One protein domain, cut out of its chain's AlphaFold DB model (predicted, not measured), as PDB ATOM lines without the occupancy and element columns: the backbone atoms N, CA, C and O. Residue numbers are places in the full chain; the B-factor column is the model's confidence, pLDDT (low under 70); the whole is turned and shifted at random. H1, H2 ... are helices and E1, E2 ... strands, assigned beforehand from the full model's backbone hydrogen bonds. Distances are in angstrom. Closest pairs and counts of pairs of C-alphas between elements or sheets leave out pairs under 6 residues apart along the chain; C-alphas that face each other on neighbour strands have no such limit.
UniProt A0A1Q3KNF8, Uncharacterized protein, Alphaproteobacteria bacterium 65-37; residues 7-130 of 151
ATOM      1  N   SER A   7       1.994  -1.347  27.740       82.69
ATOM      2  CA  SER A   7       2.764  -0.245  28.323       82.69
ATOM      3  C   SER A   7       1.973   1.063  28.359       82.69
ATOM      4  O   SER A   7       1.994   1.750  29.370       82.69
ATOM      5  N   HIS A   8       1.235   1.378  27.291       84.50
ATOM      6  CA  HIS A   8       0.419   2.592  27.226       84.50
ATOM      7  C   HIS A   8      -0.775   2.528  28.186       84.50
ATOM      8  O   HIS A   8      -1.124   3.524  28.803       84.50
ATOM      9  N   PHE A   9      -1.365   1.341  28.372       84.88
ATOM     10  CA  PHE A   9      -2.416   1.136  29.367       84.88
ATOM     11  C   PHE A   9      -1.919   1.434  30.786       84.88
ATOM     12  O   PHE A   9      -2.610   2.098  31.551       84.88
ATOM     13  N   LEU A  10      -0.739   0.918  31.143       82.44
ATOM     14  CA  LEU A  10      -0.163   1.127  32.473       82.44
ATOM     15  C   LEU A  10       0.165   2.598  32.742       82.44
ATOM     16  O   LEU A  10       0.047   3.032  33.884       82.44
ATOM     17  N   ASP A  11       0.558   3.336  31.704       83.50
ATOM     18  CA  ASP A  11       0.861   4.766  31.777       83.50
ATOM     19  C   ASP A  11      -0.413   5.620  31.930       83.50
ATOM     20  O   ASP A  11      -0.502   6.453  32.828       83.50
ATOM     21  N   GLU A  12      -1.448   5.350  31.126       83.00
ATOM     22  CA  GLU A  12      -2.714   6.102  31.156       83.00
ATOM     23  C   GLU A  12      -3.623   5.751  32.344       83.00
ATOM     24  O   GLU A  12      -4.467   6.559  32.746       83.00
ATOM     25  N   HIS A  13      -3.507   4.539  32.892       79.06
ATOM     26  CA  HIS A  13      -4.425   4.018  33.906       79.06
ATOM     27  C   HIS A  13      -3.695   3.448  35.134       79.06
ATOM     28  O   HIS A  13      -3.808   2.246  35.425       79.06
ATOM     29  N   PRO A  14      -2.993   4.296  35.916       72.12
ATOM     30  CA  PRO A  14      -2.431   3.890  37.197       72.12
ATOM     31  C   PRO A  14      -3.576   3.526  38.154       72.12
ATOM     32  O   PRO A  14      -4.340   4.382  38.593       72.12
ATOM     33  N   GLY A  15      -3.732   2.233  38.454       74.31
ATOM     34  CA  GLY A  15      -4.852   1.718  39.250       74.31
ATOM     35  C   GLY A  15      -5.998   1.105  38.441       74.31
ATOM     36  O   GLY A  15      -7.114   1.027  38.944       74.31
ATOM     37  N   GLY A  16      -5.748   0.632  37.218       81.94
ATOM     38  CA  GLY A  16      -6.720  -0.173  36.475       81.94
ATOM     39  C   GLY A  16      -7.128  -1.479  37.180       81.94
ATOM     40  O   GLY A  16      -6.708  -1.806  38.298       81.94
ATOM     41  N   HIS A  17      -7.938  -2.272  36.487       85.06
ATOM     42  CA  HIS A  17      -8.418  -3.578  36.934       85.06
ATOM     43  C   HIS A  17      -7.785  -4.676  36.083       85.06
ATOM     44  O   HIS A  17      -7.733  -4.551  34.864       85.06
ATOM     45  N   ILE A  18      -7.312  -5.759  36.696       85.56
ATOM     46  CA  ILE A  18      -6.628  -6.843  35.979       85.56
ATOM     47  C   ILE A  18      -7.279  -8.198  36.254       85.56
ATOM     48  O   ILE A  18      -7.642  -8.532  37.385       85.56
ATOM     49  N   VAL A  19      -7.411  -8.987  35.195       85.25
ATOM     50  CA  VAL A  19      -7.808 -10.392  35.226       85.25
ATOM     51  C   VAL A  19      -6.646 -11.206  34.666       85.25
ATOM     52  O   VAL A  19      -6.194 -10.964  33.548       85.25
ATOM     53  N   VAL A  20      -6.135 -12.145  35.452       85.69
ATOM     54  CA  VAL A  20      -4.965 -12.957  35.120       85.69
ATOM     55  C   VAL A  20      -5.414 -14.392  34.876       85.69
ATOM     56  O   VAL A  20      -6.046 -15.005  35.733       85.69
ATOM     57  N   ALA A  21      -5.090 -14.916  33.702       84.06
ATOM     58  CA  ALA A  21      -5.265 -16.316  33.365       84.06
ATOM     59  C   ALA A  21      -3.939 -17.042  33.595       84.06
ATOM     60  O   ALA A  21      -2.965 -16.777  32.883       84.06
ATOM     61  N   ASP A  22      -3.910 -17.937  34.570       81.00
ATOM     62  CA  ASP A  22      -2.818 -18.884  34.754       81.00
ATOM     63  C   ASP A  22      -2.957 -19.974  33.689       81.00
ATOM     64  O   ASP A  22      -4.005 -20.618  33.579       81.00
ATOM     65  N   VAL A  23      -1.957 -20.097  32.816       72.75
ATOM     66  CA  VAL A  23      -1.982 -21.112  31.768       72.75
ATOM     67  C   VAL A  23      -1.346 -22.363  32.332       72.75
ATOM     68  O   VAL A  23      -0.121 -22.453  32.397       72.75
ATOM     69  N   ASP A  24      -2.194 -23.326  32.677       67.69
ATOM     70  CA  ASP A  24      -1.733 -24.638  33.095       67.69
ATOM     71  C   ASP A  24      -0.839 -25.235  31.995       67.69
ATOM     72  O   ASP A  24      -1.222 -25.287  30.816       67.69
ATOM     73  N   ALA A  25       0.384 -25.614  32.367       54.59
ATOM     74  CA  ALA A  25       1.365 -26.199  31.458       54.59
ATOM     75  C   ALA A  25       1.040 -27.669  31.123       54.59
ATOM     76  O   ALA A  25       1.732 -28.278  30.311       54.59
ATOM     77  N   GLY A  26      -0.051 -28.206  31.678       51.78
ATOM     78  CA  GLY A  26      -0.389 -29.621  31.633       51.78
ATOM     79  C   GLY A  26       0.221 -30.351  32.827       51.78
ATOM     80  O   GLY A  26       1.173 -29.859  33.434       51.78
ATOM     81  N   ASP A  27      -0.345 -31.515  33.158       49.12
ATOM     82  CA  ASP A  27       0.130 -32.391  34.234       49.12
ATOM     83  C   ASP A  27       1.659 -32.539  34.247       49.12
ATOM     84  O   ASP A  27       2.300 -32.595  33.188       49.12
ATOM     85  N   GLU A  28       2.235 -32.654  35.451       43.38
ATOM     86  CA  GLU A  28       3.654 -32.966  35.646       43.38
ATOM     87  C   GLU A  28       4.048 -34.174  34.776       43.38
ATOM     88  O   GLU A  28       3.647 -35.307  35.030       43.38
ATOM     89  N   GLY A  29       4.820 -33.921  33.711       46.28
ATOM     90  CA  GLY A  29       5.244 -34.937  32.740       46.28
ATOM     91  C   GLY A  29       4.814 -34.681  31.292       46.28
ATOM     92  O   GLY A  29       5.322 -35.346  30.388       46.28
ATOM     93  N   SER A  30       3.943 -33.704  31.031       50.25
ATOM     94  CA  SER A  30       3.588 -33.316  29.664       50.25
ATOM     95  C   SER A  30       4.637 -32.371  29.062       50.25
ATOM     96  O   SER A  30       4.871 -31.274  29.556       50.25
ATOM     97  N   THR A  31       5.274 -32.767  27.956       51.50
ATOM     98  CA  THR A  31       6.183 -31.906  27.165       51.50
ATOM     99  C   THR A  31       5.440 -30.906  26.272       51.50
ATOM    100  O   THR A  31       6.059 -30.176  25.490       51.50
ATOM    101  N   ALA A  32       4.108 -30.857  26.366       56.31
ATOM    102  CA  ALA A  32       3.292 -29.896  25.646       56.31
ATOM    103  C   ALA A  32       3.554 -28.489  26.197       56.31
ATOM    104  O   ALA A  32       3.140 -28.131  27.293       56.31
ATOM    105  N   ARG A  33       4.253 -27.664  25.414       60.97
ATOM    106  CA  ARG A  33       4.506 -26.270  25.776       60.97
ATOM    107  C   ARG A  33       3.172 -25.549  25.978       60.97
ATOM    108  O   ARG A  33       2.326 -25.583  25.084       60.97
ATOM    109  N   ALA A  34       3.019 -24.863  27.111       66.69
ATOM    110  CA  ALA A  34       1.848 -24.046  27.408       66.69
ATOM    111  C   ALA A  34       1.473 -23.160  26.201       66.69
ATOM    112  O   ALA A  34       2.250 -22.304  25.758       66.69
ATOM    113  N   ASP A  35       0.281 -23.381  25.636       76.25
ATOM    114  CA  ASP A  35      -0.176 -22.651  24.451       76.25
ATOM    115  C   ASP A  35      -0.710 -21.261  24.825       76.25
ATOM    116  O   ASP A  35      -1.913 -21.001  24.913       76.25
ATOM    117  N   PHE A  36       0.226 -20.339  25.045       77.44
ATOM    118  CA  PHE A  36      -0.070 -18.927  25.271       77.44
ATOM    119  C   PHE A  36      -0.653 -18.237  24.031       77.44
ATOM    120  O   PHE A  36      -1.337 -17.223  24.164       77.44
ATOM    121  N   GLY A  37      -0.347 -18.737  22.827       78.50
ATOM    122  CA  GLY A  37      -0.790 -18.142  21.566       78.50
ATOM    123  C   GLY A  37      -2.285 -18.344  21.360       78.50
ATOM    124  O   GLY A  37      -3.026 -17.366  21.214       78.50
ATOM    125  N   GLY A  38      -2.732 -19.598  21.434       79.81
ATOM    126  CA  GLY A  38      -4.143 -19.965  21.400       79.81
ATOM    127  C   GLY A  38      -4.904 -19.402  22.594       79.81
ATOM    128  O   GLY A  38      -5.958 -18.799  22.402       79.81
ATOM    129  N   GLY A  39      -4.335 -19.464  23.805       80.12
ATOM    130  CA  GLY A  39      -4.940 -18.857  24.996       80.12
ATOM    131  C   GLY A  39      -5.183 -17.352  24.839       80.12
ATOM    132  O   GLY A  39      -6.292 -16.868  25.070       80.12
ATOM    133  N   ARG A  40      -4.187 -16.591  24.362       84.06
ATOM    134  CA  ARG A  40      -4.334 -15.147  24.112       84.06
ATOM    135  C   ARG A  40      -5.361 -14.862  23.020       84.06
ATOM    136  O   ARG A  40      -6.115 -13.896  23.129       84.06
ATOM    137  N   HIS A  41      -5.372 -15.659  21.956       84.94
ATOM    138  CA  HIS A  41      -6.335 -15.505  20.872       84.94
ATOM    139  C   HIS A  41      -7.770 -15.758  21.353       84.94
ATOM    140  O   HIS A  41      -8.661 -14.970  21.042       84.94
ATOM    141  N   LEU A  42      -7.970 -16.794  22.167       83.75
ATOM    142  CA  LEU A  42      -9.253 -17.134  22.775       83.75
ATOM    143  C   LEU A  42      -9.740 -16.030  23.724       83.75
ATOM    144  O   LEU A  42     -10.884 -15.597  23.628       83.75
ATOM    145  N   MET A  43      -8.853 -15.511  24.580       84.44
ATOM    146  CA  MET A  43      -9.157 -14.371  25.454       84.44
ATOM    147  C   MET A  43      -9.533 -13.126  24.662       84.44
ATOM    148  O   MET A  43     -10.490 -12.445  25.014       84.44
ATOM    149  N   ARG A  44      -8.824 -12.842  23.565       85.81
ATOM    150  CA  ARG A  44      -9.167 -11.724  22.685       85.81
ATOM    151  C   ARG A  44     -10.573 -11.884  22.111       85.81
ATOM    152  O   ARG A  44     -11.346 -10.946  22.199       85.81
ATOM    153  N   GLN A  45     -10.909 -13.057  21.573       85.81
ATOM    154  CA  GLN A  45     -12.248 -13.311  21.031       85.81
ATOM    155  C   GLN A  45     -13.340 -13.167  22.095       85.81
ATOM    156  O   GLN A  45     -14.383 -12.577  21.833       85.81
ATOM    157  N   LEU A  46     -13.090 -13.672  23.305       84.00
ATOM    158  CA  LEU A  46     -14.027 -13.533  24.414       84.00
ATOM    159  C   LEU A  46     -14.218 -12.062  24.811       84.00
ATOM    160  O   LEU A  46     -15.350 -11.626  24.981       84.00
ATOM    161  N   ILE A  47     -13.136 -11.290  24.922       85.06
ATOM    162  CA  ILE A  47     -13.196  -9.865  25.273       85.06
ATOM    163  C   ILE A  47     -13.877  -9.056  24.171       85.06
ATOM    164  O   ILE A  47     -14.749  -8.253  24.477       85.06
ATOM    165  N   ASP A  48     -13.531  -9.289  22.904       84.62
ATOM    166  CA  ASP A  48     -14.168  -8.610  21.771       84.62
ATOM    167  C   ASP A  48     -15.685  -8.860  21.771       84.62
ATOM    168  O   ASP A  48     -16.464  -7.951  21.504       84.62
ATOM    169  N   LYS A  49     -16.114 -10.063  22.163       83.00
ATOM    170  CA  LYS A  49     -17.529 -10.429  22.288       83.00
ATOM    171  C   LYS A  49     -18.228  -9.840  23.517       83.00
ATOM    172  O   LYS A  49     -19.435  -9.630  23.483       83.00
ATOM    173  N   LEU A  50     -17.504  -9.605  24.609       81.12
ATOM    174  CA  LEU A  50     -18.047  -8.952  25.806       81.12
ATOM    175  C   LEU A  50     -18.237  -7.444  25.622       81.12
ATOM    176  O   LEU A  50     -18.833  -6.811  26.497       81.12
ATOM    177  N   GLU A  51     -17.738  -6.891  24.512       81.06
ATOM    178  CA  GLU A  51     -17.888  -5.491  24.129       81.06
ATOM    179  C   GLU A  51     -17.572  -4.536  25.296       81.06
ATOM    180  O   GLU A  51     -18.459  -3.818  25.775       81.06
ATOM    181  N   PRO A  52     -16.326  -4.541  25.816       81.00
ATOM    182  CA  PRO A  52     -15.968  -3.725  26.963       81.00
ATOM    183  C   PRO A  52     -16.241  -2.252  26.665       81.00
ATOM    184  O   PRO A  52     -15.897  -1.733  25.596       81.00
ATOM    185  N   ALA A  53     -16.849  -1.572  27.633       82.00
ATOM    186  CA  ALA A  53     -17.153  -0.153  27.509       82.00
ATOM    187  C   ALA A  53     -15.873   0.700  27.568       82.00
ATOM    188  O   ALA A  53     -15.814   1.783  26.983       82.00
ATOM    189  N   GLY A  54     -14.854   0.217  28.285       82.38
ATOM    190  CA  GLY A  54     -13.588   0.900  28.522       82.38
ATOM    191  C   GLY A  54     -12.433   0.498  27.605       82.38
ATOM    192  O   GLY A  54     -12.540  -0.350  26.715       82.38
ATOM    193  N   THR A  55     -11.285   1.123  27.861       87.12
ATOM    194  CA  THR A  55     -10.006   0.740  27.261       87.12
ATOM    195  C   THR A  55      -9.544  -0.572  27.882       87.12
ATOM    196  O   THR A  55      -9.632  -0.765  29.098       87.12
ATOM    197  N   TYR A  56      -9.013  -1.468  27.054       87.69
ATOM    198  CA  TYR A  56      -8.441  -2.723  27.526       87.69
ATOM    199  C   TYR A  56      -7.090  -3.016  26.862       87.69
ATOM    200  O   TYR A  56      -6.797  -2.547  25.754       87.69
ATOM    201  N   ALA A  57      -6.274  -3.819  27.539       88.62
ATOM    202  CA  ALA A  57      -5.004  -4.326  27.036       88.62
ATOM    203  C   ALA A  57      -4.823  -5.805  27.401       88.62
ATOM    204  O   ALA A  57      -5.264  -6.257  28.454       88.62
ATOM    205  N   ILE A  58      -4.153  -6.563  26.530       88.38
ATOM    206  CA  ILE A  58      -3.822  -7.975  26.771       88.38
ATOM    207  C   ILE A  58      -2.309  -8.144  26.659       88.38
ATOM    208  O   ILE A  58      -1.727  -7.869  25.605       88.38
ATOM    209  N   GLY A  59      -1.690  -8.623  27.729       85.75
ATOM    210  CA  GLY A  59      -0.275  -8.955  27.822       85.75
ATOM    211  C   GLY A  59      -0.068 -10.433  28.135       85.75
ATOM    212  O   GLY A  59      -0.966 -11.117  28.618       85.75
ATOM    213  N   VAL A  60       1.132 -10.935  27.862       85.00
ATOM    214  CA  VAL A  60       1.563 -12.257  28.327       85.00
ATOM    215  C   VAL A  60       2.800 -12.044  29.180       85.00
ATOM    216  O   VAL A  60       3.780 -11.475  28.704       85.00
ATOM    217  N   GLN A  61       2.753 -12.485  30.430       81.25
ATOM    218  CA  GLN A  61       3.896 -12.486  31.330       81.25
ATOM    219  C   GLN A  61       4.391 -13.918  31.477       81.25
ATOM    220  O   GLN A  61       3.706 -14.758  32.048       81.25
ATOM    221  N   ARG A  62       5.573 -14.213  30.934       75.75
ATOM    222  CA  ARG A  62       6.200 -15.536  31.049       75.75
ATOM    223  C   ARG A  62       7.273 -15.517  32.127       75.75
ATOM    224  O   ARG A  62       8.043 -14.562  32.204       75.75
ATOM    225  N   LYS A  63       7.355 -16.588  32.910       67.31
ATOM    226  CA  LYS A  63       8.426 -16.860  33.868       67.31
ATOM    227  C   LYS A  63       8.878 -18.314  33.687       67.31
ATOM    228  O   LYS A  63       8.344 -19.221  34.313       67.31
ATOM    229  N   GLY A  64       9.872 -18.516  32.821       67.38
ATOM    230  CA  GLY A  64      10.289 -19.858  32.401       67.38
ATOM    231  C   GLY A  64       9.231 -20.514  31.511       67.38
ATOM    232  O   GLY A  64       8.700 -19.861  30.609       67.38
ATOM    233  N   ASP A  65       8.923 -21.783  31.777       63.81
ATOM    234  CA  ASP A  65       7.883 -22.545  31.071       63.81
ATOM    235  C   ASP A  65       6.465 -22.265  31.590       63.81
ATOM    236  O   ASP A  65       5.485 -22.518  30.890       63.81
ATOM    237  N   ALA A  66       6.360 -21.649  32.770       65.75
ATOM    238  CA  ALA A  66       5.116 -21.127  33.313       65.75
ATOM    239  C   ALA A  66       4.871 -19.686  32.845       65.75
ATOM    240  O   ALA A  66       5.793 -18.897  32.605       65.75
ATOM    241  N   GLY A  67       3.608 -19.299  32.727       75.06
ATOM    242  CA  GLY A  67       3.259 -17.939  32.362       75.06
ATOM    243  C   GLY A  67       1.782 -17.646  32.522       75.06
ATOM    244  O   GLY A  67       0.946 -18.538  32.604       75.06
ATOM    245  N   ASN A  68       1.480 -16.359  32.501       84.44
ATOM    246  CA  ASN A  68       0.152 -15.833  32.720       84.44
ATOM    247  C   ASN A  68      -0.258 -14.947  31.548       84.44
ATOM    248  O   ASN A  68       0.535 -14.144  31.041       84.44
ATOM    249  N   ILE A  69      -1.512 -15.057  31.129       87.12
ATOM    250  CA  ILE A  69      -2.128 -14.099  30.214       87.12
ATOM    251  C   ILE A  69      -2.818 -13.044  31.073       87.12
ATOM    252  O   ILE A  69      -3.726 -13.347  31.839       87.12
ATOM    253  N   CYS A  70      -2.383 -11.799  30.950       87.50
ATOM    254  CA  CYS A  70      -2.896 -10.685  31.728       87.50
ATOM    255  C   CYS A  70      -3.836  -9.841  30.867       87.50
ATOM    256  O   CYS A  70      -3.425  -9.312  29.835       87.50
ATOM    257  N   CYS A  71      -5.074  -9.665  31.313       87.88
ATOM    258  CA  CYS A  71      -6.070  -8.805  30.685       87.88
ATOM    259  C   CYS A  71      -6.345  -7.615  31.608       87.88
ATOM    260  O   CYS A  71      -6.862  -7.789  32.708       87.88
ATOM    261  N   ALA A  72      -5.976  -6.414  31.174       88.56
ATOM    262  CA  ALA A  72      -6.170  -5.180  31.919       88.56
ATOM    263  C   ALA A  72      -7.345  -4.378  31.347       88.56
ATOM    264  O   ALA A  72      -7.507  -4.294  30.129       88.56
ATOM    265  N   PHE A  73      -8.139  -3.782  32.233       87.94
ATOM    266  CA  PHE A  73      -9.347  -3.018  31.936       87.94
ATOM    267  C   PHE A  73      -9.344  -1.706  32.708       87.94
ATOM    268  O   PHE A  73      -9.025  -1.676  33.899       87.94
ATOM    269  N   SER A  74      -9.740  -0.619  32.048       87.12
ATOM    270  CA  SER A  74      -9.900   0.678  32.709       87.12
ATOM    271  C   SER A  74     -11.078   0.678  33.691       87.12
ATOM    272  O   SER A  74     -11.043   1.388  34.687       87.12
ATOM    273  N   ASN A  75     -12.104  -0.144  33.435       85.25
ATOM    274  CA  ASN A  75     -13.327  -0.198  34.231       85.25
ATOM    275  C   ASN A  75     -13.452  -1.512  35.000       85.25
ATOM    276  O   ASN A  75     -13.269  -2.598  34.445       85.25
ATOM    277  N   ARG A  76     -13.903  -1.417  36.254       84.00
ATOM    278  CA  ARG A  76     -14.217  -2.589  37.076       84.00
ATOM    279  C   ARG A  76     -15.295  -3.462  36.444       84.00
ATOM    280  O   ARG A  76     -15.128  -4.667  36.392       84.00
ATOM    281  N   ALA A  77     -16.371  -2.860  35.940       84.38
ATOM    282  CA  ALA A  77     -17.493  -3.607  35.370       84.38
ATOM    283  C   ALA A  77     -17.070  -4.507  34.195       84.38
ATOM    284  O   ALA A  77     -17.559  -5.626  34.078       84.38
ATOM    285  N   ASP A  78     -16.128  -4.050  33.364       84.50
ATOM    286  CA  ASP A  78     -15.604  -4.844  32.247       84.50
ATOM    287  C   ASP A  78     -14.750  -6.021  32.757       84.50
ATOM    288  O   ASP A  78     -14.893  -7.152  32.289       84.50
ATOM    289  N   ALA A  79     -13.925  -5.784  33.784       84.50
ATOM    290  CA  ALA A  79     -13.169  -6.842  34.452       84.50
ATOM    291  C   ALA A  79     -14.079  -7.857  35.172       84.50
ATOM    292  O   ALA A  79     -13.774  -9.048  35.184       84.50
ATOM    293  N   ASP A  80     -15.182  -7.397  35.766       83.81
ATOM    294  CA  ASP A  80     -16.176  -8.226  36.456       83.81
ATOM    295  C   ASP A  80     -16.910  -9.121  35.444       83.81
ATOM    296  O   ASP A  80     -16.983 -10.327  35.649       83.81
ATOM    297  N   ARG A  81     -17.326  -8.579  34.290       84.31
ATOM    298  CA  ARG A  81     -17.952  -9.359  33.205       84.31
ATOM    299  C   ARG A  81     -17.050 -10.465  32.671       84.31
ATOM    300  O   ARG A  81     -17.510 -11.590  32.485       84.31
ATOM    301  N   LEU A  82     -15.773 -10.159  32.417       83.50
ATOM    302  CA  LEU A  82     -14.825 -11.184  31.977       83.50
ATOM    303  C   LEU A  82     -14.639 -12.243  33.065       83.50
ATOM    304  O   LEU A  82     -14.641 -13.434  32.764       83.50
ATOM    305  N   ALA A  83     -14.497 -11.815  34.317       83.94
ATOM    306  CA  ALA A  83     -14.341 -12.718  35.442       83.94
ATOM    307  C   ALA A  83     -15.542 -13.647  35.630       83.94
ATOM    308  O   ALA A  83     -15.336 -14.840  35.818       83.94
ATOM    309  N   ASP A  84     -16.768 -13.142  35.525       82.62
ATOM    310  CA  ASP A  84     -17.977 -13.962  35.608       82.62
ATOM    311  C   ASP A  84     -18.036 -14.980  34.462       82.62
ATOM    312  O   ASP A  84     -18.325 -16.156  34.691       82.62
ATOM    313  N   ALA A  85     -17.674 -14.566  33.240       80.56
ATOM    314  CA  ALA A  85     -17.657 -15.446  32.072       80.56
ATOM    315  C   ALA A  85     -16.672 -16.620  32.219       80.56
ATOM    316  O   ALA A  85     -16.959 -17.724  31.761       80.56
ATOM    317  N   VAL A  86     -15.527 -16.398  32.872       78.62
ATOM    318  CA  VAL A  86     -14.490 -17.426  33.080       78.62
ATOM    319  C   VAL A  86     -14.501 -18.021  34.492       78.62
ATOM    320  O   VAL A  86     -13.611 -18.794  34.839       78.62
ATOM    321  N   ARG A  87     -15.498 -17.665  35.317       77.56
ATOM    322  CA  ARG A  87     -15.606 -18.034  36.740       77.56
ATOM    323  C   ARG A  87     -14.327 -17.738  37.536       77.56
ATOM    324  O   ARG A  87     -13.896 -18.534  38.373       77.56
ATOM    325  N   ALA A  88     -13.703 -16.592  37.268       77.88
ATOM    326  CA  ALA A  88     -12.475 -16.191  37.935       77.88
ATOM    327  C   ALA A  88     -12.690 -15.952  39.427       77.88
ATOM    328  O   ALA A  88     -13.671 -15.338  39.853       77.88
ATOM    329  N   ARG A  89     -11.716 -16.378  40.232       73.56
ATOM    330  CA  ARG A  89     -11.705 -16.105  41.666       73.56
ATOM    331  C   ARG A  89     -11.034 -14.760  41.920       73.56
ATOM    332  O   ARG A  89      -9.984 -14.446  41.359       73.56
ATOM    333  N   SER A  90     -11.632 -13.950  42.787       67.50
ATOM    334  CA  SER A  90     -10.992 -12.727  43.273       67.50
ATOM    335  C   SER A  90      -9.838 -13.105  44.199       67.50
ATOM    336  O   SER A  90     -10.069 -13.690  45.256       67.50
ATOM    337  N   LEU A  91      -8.606 -12.771  43.812       65.06
ATOM    338  CA  LEU A  91      -7.439 -12.901  44.680       65.06
ATOM    339  C   LEU A  91      -7.048 -11.521  45.199       65.06
ATOM    340  O   LEU A  91      -6.917 -10.552  44.451       65.06
ATOM    341  N   GLY A  92      -6.887 -11.433  46.516       49.31
ATOM    342  CA  GLY A  92      -6.456 -10.215  47.175       49.31
ATOM    343  C   GLY A  92      -4.980  -9.922  46.910       49.31
ATOM    344  O   GLY A  92      -4.117 -10.553  47.506       49.31
ATOM    345  N   ARG A  93      -4.740  -8.869  46.118       52.19
ATOM    346  CA  ARG A  93      -3.645  -7.884  46.245       52.19
ATOM    347  C   ARG A  93      -2.237  -8.261  45.716       52.19
ATOM    348  O   ARG A  93      -1.318  -8.513  46.483       52.19
ATOM    349  N   TRP A  94      -2.007  -8.052  44.418       58.81
ATOM    350  CA  TRP A  94      -0.790  -7.422  43.867       58.81
ATOM    351  C   TRP A  94      -0.809  -5.907  44.102       58.81
ATOM    352  O   TRP A  94      -1.798  -5.221  43.854       58.81
ATOM    353  N   SER A  95       0.295  -5.342  44.565       59.62
ATOM    354  CA  SER A  95       0.468  -3.890  44.652       59.62
ATOM    355  C   SER A  95       0.419  -3.247  43.257       59.62
ATOM    356  O   SER A  95       1.146  -3.684  42.369       59.62
ATOM    357  N   GLY A  96      -0.416  -2.217  43.065       67.69
ATOM    358  CA  GLY A  96      -0.479  -1.419  41.825       67.69
ATOM    359  C   GLY A  96      -1.789  -1.490  41.022       67.69
ATOM    360  O   GLY A  96      -1.942  -0.732  40.071       67.69
ATOM    361  N   TRP A  97      -2.750  -2.340  41.410       75.19
ATOM    362  CA  TRP A  97      -4.040  -2.509  40.714       75.19
ATOM    363  C   TRP A  97      -5.230  -2.323  41.662       75.19
ATOM    364  O   TRP A  97      -5.191  -2.827  42.788       75.19
ATOM    365  N   ALA A  98      -6.306  -1.668  41.207       76.19
ATOM    366  CA  ALA A  98      -7.490  -1.401  42.033       76.19
ATOM    367  C   ALA A  98      -8.358  -2.647  42.270       76.19
ATOM    368  O   ALA A  98      -8.944  -2.799  43.341       76.19
ATOM    369  N   SER A  99      -8.436  -3.567  41.303       77.88
ATOM    370  CA  SER A  99      -9.007  -4.900  41.534       77.88
ATOM    371  C   SER A  99      -8.306  -5.967  40.716       77.88
ATOM    372  O   SER A  99      -7.783  -5.701  39.633       77.88
ATOM    373  N   GLN A 100      -8.322  -7.185  41.248       82.31
ATOM    374  CA  GLN A 100      -7.552  -8.297  40.715       82.31
ATOM    375  C   GLN A 100      -8.318  -9.595  40.813       82.31
ATOM    376  O   GLN A 100      -8.946  -9.891  41.834       82.31
ATOM    377  N   ARG A 101      -8.255 -10.369  39.738       83.00
ATOM    378  CA  ARG A 101      -8.888 -11.679  39.651       83.00
ATOM    379  C   ARG A 101      -7.976 -12.638  38.931       83.00
ATOM    380  O   ARG A 101      -7.281 -12.240  38.001       83.00
ATOM    381  N   VAL A 102      -7.993 -13.884  39.371       82.38
ATOM    382  CA  VAL A 102      -7.160 -14.940  38.815       82.38
ATOM    383  C   VAL A 102      -8.021 -16.154  38.535       82.38
ATOM    384  O   VAL A 102      -8.921 -16.501  39.305       82.38
ATOM    385  N   PHE A 103      -7.751 -16.796  37.412       82.12
ATOM    386  CA  PHE A 103      -8.380 -18.049  37.039       82.12
ATOM    387  C   PHE A 103      -7.379 -18.944  36.323       82.12
ATOM    388  O   PHE A 103      -6.419 -18.452  35.736       82.12
ATOM    389  N   THR A 104      -7.618 -20.247  36.367       82.00
ATOM    390  CA  THR A 104      -6.799 -21.230  35.656       82.00
ATOM    391  C   THR A 104      -7.433 -21.498  34.300       82.00
ATOM    392  O   THR A 104      -8.607 -21.855  34.222       82.00
ATOM    393  N   LEU A 105      -6.677 -21.301  33.223       77.94
ATOM    394  CA  LEU A 105      -7.098 -21.594  31.857       77.94
ATOM    395  C   LEU A 105      -6.771 -23.051  31.507       77.94
ATOM    396  O   LEU A 105      -5.882 -23.326  30.692       77.94
ATOM    397  N   ASP A 106      -7.516 -23.964  32.125       77.25
ATOM    398  CA  ASP A 106      -7.440 -25.399  31.860       77.25
ATOM    399  C   ASP A 106      -8.121 -25.788  30.527       77.25
ATOM    400  O   ASP A 106      -8.771 -24.978  29.851       77.25
ATOM    401  N   GLY A 107      -7.956 -27.047  30.118       73.94
ATOM    402  CA  GLY A 107      -8.559 -27.568  28.888       73.94
ATOM    403  C   GLY A 107     -10.092 -27.494  28.871       73.94
ATOM    404  O   GLY A 107     -10.678 -27.202  27.825       73.94
ATOM    405  N   ALA A 108     -10.747 -27.698  30.016       77.12
ATOM    406  CA  ALA A 108     -12.204 -27.686  30.125       77.12
ATOM    407  C   ALA A 108     -12.771 -26.269  29.958       77.12
ATOM    408  O   ALA A 108     -13.743 -26.063  29.229       77.12
ATOM    409  N   LEU A 109     -12.131 -25.269  30.559       79.69
ATOM    410  CA  LEU A 109     -12.492 -23.866  30.445       79.69
ATOM    411  C   LEU A 109     -12.221 -23.343  29.035       79.69
ATOM    412  O   LEU A 109     -13.058 -22.632  28.480       79.69
ATOM    413  N   ARG A 110     -11.106 -23.741  28.406       78.94
ATOM    414  CA  ARG A 110     -10.848 -23.444  26.986       78.94
ATOM    415  C   ARG A 110     -11.972 -23.970  26.098       78.94
ATOM    416  O   ARG A 110     -12.471 -23.226  25.254       78.94
ATOM    417  N   ALA A 111     -12.395 -25.216  26.313       78.25
ATOM    418  CA  ALA A 111     -13.500 -25.821  25.578       78.25
ATOM    419  C   ALA A 111     -14.833 -25.104  25.848       78.25
ATOM    420  O   ALA A 111     -15.577 -24.835  24.908       78.25
ATOM    421  N   ALA A 112     -15.114 -24.718  27.095       80.19
ATOM    422  CA  ALA A 112     -16.326 -23.986  27.459       80.19
ATOM    423  C   ALA A 112     -16.389 -22.588  26.818       80.19
ATOM    424  O   ALA A 112     -17.444 -22.174  26.325       80.19
ATOM    425  N   ILE A 113     -15.263 -21.867  26.770       80.38
ATOM    426  CA  ILE A 113     -15.175 -20.568  26.090       80.38
ATOM    427  C   ILE A 113     -15.351 -20.758  24.583       80.38
ATOM    428  O   ILE A 113     -16.141 -20.040  23.973       80.38
ATOM    429  N   ALA A 114     -14.670 -21.737  23.982       79.81
ATOM    430  CA  ALA A 114     -14.804 -22.040  22.559       79.81
ATOM    431  C   ALA A 114     -16.252 -22.406  22.188       79.81
ATOM    432  O   ALA A 114     -16.795 -21.854  21.234       79.81
ATOM    433  N   ALA A 115     -16.912 -23.250  22.984       79.62
ATOM    434  CA  ALA A 115     -18.321 -23.586  22.806       79.62
ATOM    435  C   ALA A 115     -19.211 -22.339  22.907       79.62
ATOM    436  O   ALA A 115     -20.030 -22.095  22.027       79.62
ATOM    437  N   SER A 116     -18.983 -21.488  23.912       76.56
ATOM    438  CA  SER A 116     -19.725 -20.231  24.072       76.56
ATOM    439  C   SER A 116     -19.550 -19.291  22.874       76.56
ATOM    440  O   SER A 116     -20.479 -18.565  22.515       76.56
ATOM    441  N   LEU A 117     -18.373 -19.269  22.239       75.38
ATOM    442  CA  LEU A 117     -18.126 -18.506  21.010       75.38
ATOM    443  C   LEU A 117     -18.916 -19.080  19.821       75.38
ATOM    444  O   LEU A 117     -19.527 -18.304  19.089       75.38
ATOM    445  N   VAL A 118     -18.980 -20.407  19.677       73.12
ATOM    446  CA  VAL A 118     -19.726 -21.083  18.598       73.12
ATOM    447  C   VAL A 118     -21.237 -20.896  18.744       73.12
ATOM    448  O   VAL A 118     -21.890 -20.458  17.798       73.12
ATOM    449  N   THR A 119     -21.801 -21.127  19.933       60.50
ATOM    450  CA  THR A 119     -23.257 -21.053  20.159       60.50
ATOM    451  C   THR A 119     -23.825 -19.655  19.896       60.50
ATOM    452  O   THR A 119     -24.981 -19.524  19.501       60.50
ATOM    453  N   GLN A 120     -23.024 -18.596  20.067       52.97
ATOM    454  CA  GLN A 120     -23.455 -17.233  19.738       52.97
ATOM    455  C   GLN A 120     -23.233 -16.826  18.276       52.97
ATOM    456  O   GLN A 120     -23.933 -15.935  17.802       52.97
ATOM    457  N   GLY A 121     -22.339 -17.492  17.541       50.25
ATOM    458  CA  GLY A 121     -22.210 -17.298  16.094       50.25
ATOM    459  C   GLY A 121     -23.462 -17.746  15.331       50.25
ATOM    460  O   GLY A 121     -23.867 -17.094  14.370       50.25
ATOM    461  N   GLU A 122     -24.138 -18.800  15.799       47.47
ATOM    462  CA  GLU A 122     -25.394 -19.277  15.199       47.47
ATOM    463  C   GLU A 122     -26.585 -18.331  15.437       47.47
ATOM    464  O   GLU A 122     -27.422 -18.165  14.547       47.47
ATOM    465  N   VAL A 123     -26.676 -17.674  16.601       46.75
ATOM    466  CA  VAL A 123     -27.758 -16.701  16.868       46.75
ATOM    467  C   VAL A 123     -27.525 -15.350  16.197       46.75
ATOM    468  O   VAL A 123     -28.504 -14.718  15.796       46.75
ATOM    469  N   ASP A 124     -26.274 -14.921  16.012       47.78
ATOM    470  CA  ASP A 124     -25.965 -13.703  15.251       47.78
ATOM    471  C   ASP A 124     -26.256 -13.901  13.754       47.78
ATOM    472  O   ASP A 124     -26.916 -13.069  13.132       47.78
ATOM    473  N   ALA A 125     -25.911 -15.072  13.200       49.53
ATOM    474  CA  ALA A 125     -26.255 -15.445  11.826       49.53
ATOM    475  C   ALA A 125     -27.777 -15.507  11.587       49.53
ATOM    476  O   ALA A 125     -28.255 -15.035  10.554       49.53
ATOM    477  N   ARG A 126     -28.559 -16.032  12.546       51.38
ATOM    478  CA  ARG A 126     -30.034 -16.017  12.465       51.38
ATOM    479  C   ARG A 126     -30.610 -14.602  12.566       51.38
ATOM    480  O   ARG A 126     -31.441 -14.241  11.740       51.38
ATOM    481  N   ARG A 127     -30.120 -13.763  13.486       48.84
ATOM    482  CA  ARG A 127     -30.573 -12.361  13.608       48.84
ATOM    483  C   ARG A 127     -30.185 -11.486  12.416       48.84
ATOM    484  O   ARG A 127     -30.943 -10.585  12.065       48.84
ATOM    485  N   ALA A 128     -29.040 -11.739  11.783       51.25
ATOM    486  CA  ALA A 128     -28.639 -11.057  10.555       51.25
ATOM    487  C   ALA A 128     -29.532 -11.445   9.361       51.25
ATOM    488  O   ALA A 128     -29.821 -10.597   8.517       51.25
ATOM    489  N   ALA A 129     -30.013 -12.693   9.321       54.50
ATOM    490  CA  ALA A 129     -30.946 -13.183   8.306       54.50
ATOM    491  C   ALA A 129     -32.407 -12.734   8.533       54.50
ATOM    492  O   ALA A 129     -33.189 -12.706   7.588       54.50
ATOM    493  N   GLU A 130     -32.777 -12.337   9.756       43.47
ATOM    494  CA  GLU A 130     -34.125 -11.868  10.125       43.47
ATOM    495  C   GLU A 130     -34.324 -10.346  10.003       43.47
ATOM    496  O   GLU A 130     -35.288  -9.801  10.539       43.47
TER     497      GLU A 130
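What this domain is: This is residues 7 to 130 of the 151 residues of an uncharacterized protein of Alphaproteobacteria bacterium 65-37 (UniProt A0A1Q3KNF8). A twisted sheet of four strands has two helices, H2 and H3, packed over one face, while the short helix H1 is over a part of the other face, at E2 and E3. The long helix H4 packs on H2 with residues 110 to 117, and its residues 121 to 129 stick out as an arm; residues 27 to 32 stick out as a loop. The printed part has 124 residues, with four named helices and four named strands in the order H1 E1 H2 E2 E3 H3 E4 H4. The sheet's order is E2 E3 E1 E4, mixed, and the class is mixed, helices and strands. The whole is compact, with a radius of gyration of the C-alphas of 15.4 A and spans of 49 by 41 by 24 A.

How they stand to each other: Start at H1, residues 7 to 12, which lies only just over E2, residues 56 to 63, and E3, residues 66 to 73, with 3 of its C-alphas falling on each; the closest C-alphas of H1 and E2 are those of Phe 9 and Ala 57, 6.5 A. E1, residues 17 to 22, is antiparallel to E3; look for N 19 and O 71, 2.8 A. H2, residues 36 to 50, is over E3 on the opposite face from H1, at a height over the sheet of 8.8 A; its closest C-alphas to E3 are those of Arg 40 and Ile 69, 6.6 A. E1, H2 and E2 make a split strand-helix-strand unit, two strands running the same way with E3 between them, and its crossover is right-handed. E2 and E3 form a hairpin, with N 59 and O 70 at 2.8 A. H3, residues 76 to 85, is over E1 on the same face as H2, and touches H2 at Ile 47 and Leu 82, their closest C-alphas, 7.0 A, at a steep tilt of 66 degrees, opposite ways. E4, residues 99 to 104, is parallel to E1, with N 20 and O 101 at 2.8 A. H4, residues 107 to 129, is not on the sheet but touches H2, closest at the C-alphas of Leu 46 and Leu 117, 7.3 A. In H1, H2 and H3 every O i to N i+4 pair is within hydrogen-bond range; in H4, 17 of 19 are.

Where its parts are: Find C-alpha 7 at (2.764, -0.245, 28.323), where H1 begins. H2 runs 20.6 A, E2 22.9 A and E3 23.2 A. H4 runs 33.6 A from C-alpha 107 to C-alpha 129 at (-30.946, -13.183, 8.306).

The domain as a whole: The C-alphas farthest apart are those of Gly 29 and Glu 130, 50.9 A. The printed part has no cut; the links E1 to H2 and H3 to E4 are long. Look for pLDDT under 70 at residues 24 to 34, 63 to 66, 90 to 96 and 119 to 130 of this model.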